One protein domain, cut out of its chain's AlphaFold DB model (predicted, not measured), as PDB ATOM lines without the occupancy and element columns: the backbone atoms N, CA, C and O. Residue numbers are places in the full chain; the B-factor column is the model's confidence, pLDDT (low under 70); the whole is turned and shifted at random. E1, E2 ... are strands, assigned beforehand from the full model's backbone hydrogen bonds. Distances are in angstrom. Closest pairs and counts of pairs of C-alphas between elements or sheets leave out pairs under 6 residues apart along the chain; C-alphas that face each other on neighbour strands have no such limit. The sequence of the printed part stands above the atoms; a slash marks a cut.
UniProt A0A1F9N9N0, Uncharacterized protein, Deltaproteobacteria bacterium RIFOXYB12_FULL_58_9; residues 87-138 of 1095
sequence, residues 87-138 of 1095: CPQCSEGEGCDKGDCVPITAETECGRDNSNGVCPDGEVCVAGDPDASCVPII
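AT A GLANCE: This is residues 87 to 138 of the 1095 residues of an uncharacterized protein of Deltaproteobacteria bacterium RIFOXYB12_FULL_58_9 (UniProt A0A1F9N9N0). With little regular structure, the printed part is two small two-stranded hairpins, E1 with E2 and then E3 with E4, joined by a long looping stretch, residues 104 to 122. The 52 residues printed hold no named helix and four strands, 14 residues, in two antiparallel sheets; the class is all strand. The whole is compact, radius of gyration of the C-alphas 10.2 A, spanning 30 by 25 by 17 A.

HOW THE PARTS SIT: E1, residues 94 to 97, and E2, residues 100 to 103, form an antiparallel hairpin at 136 degrees; N 95 and O 102 are 2.8 A apart, within hydrogen-bond range. E3, residues 123 to 125, and E4, residues 134 to 136, form another at 144 degrees, with N 124 and O 135 at 2.8 A. E2 and E3 are apart.

IN THESE COORDINATES: E1 begins at C-alpha 94 (-19.951, -2.402, 53.264) and measures 9.4 A, E2 9.9 A, E3 7.0 A and E4 6.9 A, ending at C-alpha 136 (-16.804, -0.356, 38.674).

THE WHOLE: The farthest C-alphas, Pro 88 and Pro 130, are 30.3 A apart. The printed part has no cut. The link E2 to E3 is long. pLDDT is under 70 at residues 87 to 89, 121 to 122, 127 to 132 and 136 to 138.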
ATOM      1  N   CYS A  87     -26.895   6.426  49.542       59.09
ATOM      2  CA  CYS A  87     -25.904   6.521  50.620       59.09
ATOM      3  C   CYS A  87     -24.737   7.415  50.183       59.09
ATOM      4  O   CYS A  87     -24.070   7.085  49.202       59.09
ATOM      5  N   PRO A  88     -24.402   8.491  50.912       47.78
ATOM      6  CA  PRO A  88     -23.158   9.205  50.686       47.78
ATOM      7  C   PRO A  88     -22.019   8.447  51.395       47.78
ATOM      8  O   PRO A  88     -21.682   8.768  52.532       47.78
ATOM      9  N   GLN A  89     -21.446   7.455  50.705       62.88
ATOM     10  CA  GLN A  89     -20.262   6.653  51.072       62.88
ATOM     11  C   GLN A  89     -20.441   5.619  52.200       62.88
ATOM     12  O   GLN A  89     -20.750   5.952  53.346       62.88
ATOM     13  N   CYS A  90     -20.159   4.352  51.885       81.00
ATOM     14  CA  CYS A  90     -20.099   3.252  52.853       81.00
ATOM     15  C   CYS A  90     -18.652   2.947  53.274       81.00
ATOM     16  O   CYS A  90     -17.703   3.248  52.550       81.00
ATOM     17  N   SER A  91     -18.460   2.390  54.475       82.56
ATOM     18  CA  SER A  91     -17.113   2.049  54.961       82.56
ATOM     19  C   SER A  91     -16.540   0.838  54.213       82.56
ATOM     20  O   SER A  91     -17.281   0.024  53.668       82.56
ATOM     21  N   GLU A  92     -15.213   0.687  54.213       78.12
ATOM     22  CA  GLU A  92     -14.524  -0.443  53.573       78.12
ATOM     23  C   GLU A  92     -15.072  -1.793  54.090       78.12
ATOM     24  O   GLU A  92     -14.977  -2.099  55.281       78.12
ATOM     25  N   GLY A  93     -15.672  -2.583  53.191       82.81
ATOM     26  CA  GLY A  93     -16.356  -3.845  53.507       82.81
ATOM     27  C   GLY A  93     -17.887  -3.763  53.614       82.81
ATOM     28  O   GLY A  93     -18.513  -4.772  53.942       82.81
ATOM     29  N   GLU A  94     -18.497  -2.609  53.335       88.88
ATOM     30  CA  GLU A  94     -19.951  -2.402  53.264       88.88
ATOM     31  C   GLU A  94     -20.383  -1.932  51.861       88.88
ATOM     32  O   GLU A  94     -19.622  -1.267  51.162       88.88
ATOM     33  N   GLY A  95     -21.608  -2.274  51.456       85.31
ATOM     34  CA  GLY A  95     -22.250  -1.827  50.216       85.31
ATOM     35  C   GLY A  95     -23.606  -1.167  50.490       85.31
ATOM     36  O   GLY A  95     -24.194  -1.375  51.552       85.31
ATOM     37  N   CYS A  96     -24.110  -0.364  49.550       78.81
ATOM     38  CA  CYS A  96     -25.404   0.316  49.684       78.81
ATOM     39  C   CYS A  96     -26.564  -0.608  49.271       78.81
ATOM     40  O   CYS A  96     -26.684  -0.959  48.099       78.81
ATOM     41  N   ASP A  97     -27.442  -0.962  50.213       81.50
ATOM     42  CA  ASP A  97     -28.719  -1.630  49.931       81.50
ATOM     43  C   ASP A  97     -29.852  -0.787  50.522       81.50
ATOM     44  O   ASP A  97     -29.958  -0.641  51.738       81.50
ATOM     45  N   LYS A  98     -30.689  -0.200  49.655       77.06
ATOM     46  CA  LYS A  98     -31.853   0.626  50.038       77.06
ATOM     47  C   LYS A  98     -31.519   1.702  51.078       77.06
ATOM     48  O   LYS A  98     -32.194   1.831  52.092       77.06
ATOM     49  N   GLY A  99     -30.447   2.453  50.831       71.31
ATOM     50  CA  GLY A  99     -30.129   3.648  51.620       71.31
ATOM     51  C   GLY A  99     -29.462   3.374  52.964       71.31
ATOM     52  O   GLY A  99     -29.134   4.329  53.666       71.31
ATOM     53  N   ASP A 100     -29.187   2.107  53.282       74.38
ATOM     54  CA  ASP A 100     -28.357   1.703  54.410       74.38
ATOM     55  C   ASP A 100     -27.044   1.069  53.911       74.38
ATOM     56  O   ASP A 100     -27.013   0.316  52.934       74.38
ATOM     57  N   CYS A 101     -25.937   1.364  54.598       82.62
ATOM     58  CA  CYS A 101     -24.674   0.652  54.397       82.62
ATOM     59  C   CYS A 101     -24.735  -0.687  55.133       82.62
ATOM     60  O   CYS A 101     -24.861  -0.728  56.360       82.62
ATOM     61  N   VAL A 102     -24.666  -1.783  54.381       87.81
ATOM     62  CA  VAL A 102     -24.721  -3.145  54.917       87.81
ATOM     63  C   VAL A 102     -23.408  -3.884  54.644       87.81
ATOM     64  O   VAL A 102     -22.824  -3.706  53.577       87.81
ATOM     65  N   PRO A 103     -22.919  -4.738  55.563       89.12
ATOM     66  CA  PRO A 103     -21.700  -5.511  55.336       89.12
ATOM     67  C   PRO A 103     -21.796  -6.429  54.115       89.12
ATOM     68  O   PRO A 103     -22.784  -7.149  53.933       89.12
ATOM     69  N   ILE A 104     -20.726  -6.465  53.326       87.06
ATOM     70  CA  ILE A 104     -20.556  -7.407  52.222       87.06
ATOM     71  C   ILE A 104     -20.105  -8.739  52.828       87.06
ATOM     72  O   ILE A 104     -19.032  -8.862  53.418       87.06
ATOM     73  N   THR A 105     -20.973  -9.740  52.744       89.56
ATOM     74  CA  THR A 105     -20.748 -11.100  53.244       89.56
ATOM     75  C   THR A 105     -20.994 -12.092  52.116       89.56
ATOM     76  O   THR A 105     -21.688 -11.756  51.168       89.56
ATOM     77  N   ALA A 106     -20.542 -13.342  52.241       82.25
ATOM     78  CA  ALA A 106     -20.782 -14.377  51.223       82.25
ATOM     79  C   ALA A 106     -22.275 -14.624  50.889       82.25
ATOM     80  O   ALA A 106     -22.592 -15.259  49.891       82.25
ATOM     81  N   GLU A 107     -23.199 -14.165  51.740       80.62
ATOM     82  CA  GLU A 107     -24.647 -14.261  51.517       80.62
ATOM     83  C   GLU A 107     -25.229 -12.993  50.870       80.62
ATOM     84  O   GLU A 107     -26.289 -13.054  50.250       80.62
ATOM     85  N   THR A 108     -24.559 -11.847  51.016       83.62
ATOM     86  CA  THR A 108     -25.015 -10.533  50.538       83.62
ATOM     87  C   THR A 108     -24.202 -10.005  49.360       83.62
ATOM     88  O   THR A 108     -24.678  -9.099  48.691       83.62
ATOM     89  N   GLU A 109     -23.024 -10.558  49.076       87.44
ATOM     90  CA  GLU A 109     -22.176 -10.160  47.952       87.44
ATOM     91  C   GLU A 109     -22.821 -10.504  46.606       87.44
ATOM     92  O   GLU A 109     -23.517 -11.515  46.468       87.44
ATOM     93  N   CYS A 110     -22.607  -9.641  45.612       85.75
ATOM     94  CA  CYS A 110     -23.018  -9.911  44.238       85.75
ATOM     95  C   CYS A 110     -22.356 -11.204  43.751       85.75
ATOM     96  O   CYS A 110     -21.131 -11.327  43.739       85.75
ATOM     97  N   GLY A 111     -23.178 -12.180  43.379       82.31
ATOM     98  CA  GLY A 111     -22.714 -13.510  43.016       82.31
ATOM     99  C   GLY A 111     -23.804 -14.325  42.342       82.31
ATOM    100  O   GLY A 111     -24.970 -13.933  42.295       82.31
ATOM    101  N   ARG A 112     -23.440 -15.511  41.849       79.31
ATOM    102  CA  ARG A 112     -24.347 -16.405  41.108       79.31
ATOM    103  C   ARG A 112     -25.655 -16.721  41.845       79.31
ATOM    104  O   ARG A 112     -26.696 -16.874  41.211       79.31
ATOM    105  N   ASP A 113     -25.592 -16.806  43.171       78.81
ATOM    106  CA  ASP A 113     -26.742 -17.107  44.027       78.81
ATOM    107  C   ASP A 113     -27.455 -15.842  44.549       78.81
ATOM    108  O   ASP A 113     -28.522 -15.948  45.158       78.81
ATOM    109  N   ASN A 114     -26.905 -14.648  44.293       78.38
ATOM    110  CA  ASN A 114     -27.455 -13.367  44.727       78.38
ATOM    111  C   ASN A 114     -27.240 -12.272  43.662       78.38
ATOM    112  O   ASN A 114     -26.377 -11.403  43.776       78.38
ATOM    113  N   SER A 115     -28.061 -12.322  42.607       79.00
ATOM    114  CA  SER A 115     -28.004 -11.408  41.452       79.00
ATOM    115  C   SER A 115     -28.388  -9.956  41.761       79.00
ATOM    116  O   SER A 115     -28.275  -9.106  40.887       79.00
ATOM    117  N   ASN A 116     -28.873  -9.691  42.977       76.88
ATOM    118  CA  ASN A 116     -29.152  -8.355  43.506       76.88
ATOM    119  C   ASN A 116     -28.262  -8.072  44.731       76.88
ATOM    120  O   ASN A 116     -28.655  -7.314  45.618       76.88
ATOM    121  N   GLY A 117     -27.125  -8.764  44.834       83.56
ATOM    122  CA  GLY A 117     -26.182  -8.603  45.928       83.56
ATOM    123  C   GLY A 117     -25.543  -7.216  45.934       83.56
ATOM    124  O   GLY A 117     -25.567  -6.477  44.950       83.56
ATOM    125  N   VAL A 118     -24.983  -6.861  47.079       88.88
ATOM    126  CA  VAL A 118     -24.416  -5.547  47.359       88.88
ATOM    127  C   VAL A 118     -22.946  -5.534  46.960       88.88
ATOM    128  O   VAL A 118     -22.210  -6.481  47.250       88.88
ATOM    129  N   CYS A 119     -22.530  -4.459  46.298       85.25
ATOM    130  CA  CYS A 119     -21.161  -4.257  45.842       85.25
ATOM    131  C   CYS A 119     -20.440  -3.194  46.681       85.25
ATOM    132  O   CYS A 119     -21.110  -2.362  47.304       85.25
ATOM    133  N   PRO A 120     -19.095  -3.220  46.725       80.25
ATOM    134  CA  PRO A 120     -18.304  -2.142  47.306       80.25
ATOM    135  C   PRO A 120     -18.658  -0.783  46.693       80.25
ATOM    136  O   PRO A 120     -19.122  -0.701  45.554       80.25
ATOM    137  N   ASP A 121     -18.433   0.287  47.455       69.94
ATOM    138  CA  ASP A 121     -18.708   1.652  47.005       69.94
ATOM    139  C   ASP A 121     -17.986   1.951  45.678       69.94
ATOM    140  O   ASP A 121     -16.778   1.738  45.555       69.94
ATOM    141  N   GLY A 122     -18.741   2.416  44.681       62.22
ATOM    142  CA  GLY A 122     -18.249   2.634  43.320       62.22
ATOM    143  C   GLY A 122     -18.392   1.450  42.355       62.22
ATOM    144  O   GLY A 122     -17.904   1.569  41.237       62.22
ATOM    145  N   GLU A 123     -19.065   0.353  42.720       79.25
ATOM    146  CA  GLU A 123     -19.359  -0.782  41.826       79.25
ATOM    147  C   GLU A 123     -20.874  -1.103  41.759       79.25
ATOM    148  O   GLU A 123     -21.622  -0.828  42.698       79.25
ATOM    149  N   VAL A 124     -21.351  -1.700  40.657       78.81
ATOM    150  CA  VAL A 124     -22.750  -2.143  40.473       78.81
ATOM    151  C   VAL A 124     -22.833  -3.645  40.183       78.81
ATOM    152  O   VAL A 124     -22.011  -4.199  39.456       78.81
ATOM    153  N   CYS A 125     -23.843  -4.314  40.747       78.75
ATOM    154  CA  CYS A 125     -24.130  -5.724  40.482       78.75
ATOM    155  C   CYS A 125     -24.978  -5.855  39.207       78.75
ATOM    156  O   CYS A 125     -26.111  -5.367  39.160       78.75
ATOM    157  N   VAL A 126     -24.450  -6.495  38.159       74.25
ATOM    158  CA  VAL A 126     -25.157  -6.638  36.873       74.25
ATOM    159  C   VAL A 126     -25.980  -7.928  36.862       74.25
ATOM    160  O   VAL A 126     -25.448  -9.035  36.760       74.25
ATOM    161  N   ALA A 127     -27.304  -7.798  36.957       53.34
ATOM    162  CA  ALA A 127     -28.216  -8.936  36.924       53.34
ATOM    163  C   ALA A 127     -28.396  -9.469  35.487       53.34
ATOM    164  O   ALA A 127     -28.924  -8.770  34.623       53.34
ATOM    165  N   GLY A 128     -28.012 -10.727  35.241       54.50
ATOM    166  CA  GLY A 128     -28.243 -11.417  33.961       54.50
ATOM    167  C   GLY A 128     -27.072 -12.263  33.457       54.50
ATOM    168  O   GLY A 128     -27.274 -13.100  32.577       54.50
ATOM    169  N   ASP A 129     -25.883 -12.099  34.039       54.41
ATOM    170  CA  ASP A 129     -24.709 -12.917  33.735       54.41
ATOM    171  C   ASP A 129     -24.680 -14.186  34.621       54.41
ATOM    172  O   ASP A 129     -24.902 -14.088  35.836       54.41
ATOM    173  N   PRO A 130     -24.438 -15.398  34.073       55.59
ATOM    174  CA  PRO A 130     -24.218 -16.602  34.877       55.59
ATOM    175  C   PRO A 130     -23.046 -16.509  35.869       55.59
ATOM    176  O   PRO A 130     -22.981 -17.385  36.740       55.59
ATOM    177  N   ASP A 131     -22.187 -15.488  35.761       59.47
ATOM    178  CA  ASP A 131     -21.071 -15.162  36.654       59.47
ATOM    179  C   ASP A 131     -21.198 -13.734  37.244       59.47
ATOM    180  O   ASP A 131     -20.229 -12.975  37.274       59.47
ATOM    181  N   ALA A 132     -22.404 -13.362  37.708       61.28
ATOM    182  CA  ALA A 132     -22.690 -12.069  38.347       61.28
ATOM    183  C   ALA A 132     -21.553 -11.623  39.291       61.28
ATOM    184  O   ALA A 132     -21.251 -12.296  40.278       61.28
ATOM    185  N   SER A 133     -20.917 -10.504  38.946       76.44
ATOM    186  CA  SER A 133     -19.784  -9.903  39.650       76.44
ATOM    187  C   SER A 133     -19.975  -8.388  39.732       76.44
ATOM    188  O   SER A 133     -20.698  -7.795  38.926       76.44
ATOM    189  N   CYS A 134     -19.379  -7.770  40.750       77.75
ATOM    190  CA  CYS A 134     -19.395  -6.322  40.912       77.75
ATOM    191  C   CYS A 134     -18.480  -5.667  39.874       77.75
ATOM    192  O   CYS A 134     -17.326  -6.073  39.733       77.75
ATOM    193  N   VAL A 135     -18.997  -4.675  39.141       70.25
ATOM    194  CA  VAL A 135     -18.228  -3.925  38.133       70.25
ATOM    195  C   VAL A 135     -18.137  -2.438  38.500       70.25
ATOM    196  O   VAL A 135     -19.152  -1.872  38.908       70.25
ATOM    197  N   PRO A 136     -16.973  -1.777  38.355       61.47
ATOM    198  CA  PRO A 136     -16.804  -0.356  38.674       61.47
ATOM    199  C   PRO A 136     -17.693   0.591  37.858       61.47
ATOM    200  O   PRO A 136     -17.870   0.422  36.655       61.47
ATOM    201  N   ILE A 137     -18.192   1.644  38.508       50.50
ATOM    202  CA  ILE A 137     -18.921   2.768  37.914       50.50
ATOM    203  C   ILE A 137     -17.914   3.883  37.600       50.50
ATOM    204  O   ILE A 137     -17.852   4.900  38.285       50.50
ATOM    205  N   ILE A 138     -17.087   3.686  36.574       39.62
ATOM    206  CA  ILE A 138     -16.293   4.748  35.940       39.62
ATOM    207  C   ILE A 138     -16.237   4.402  34.444       39.62
ATOM    208  O   ILE A 138     -15.753   3.331  34.097       39.62
TER     209      ILE A 138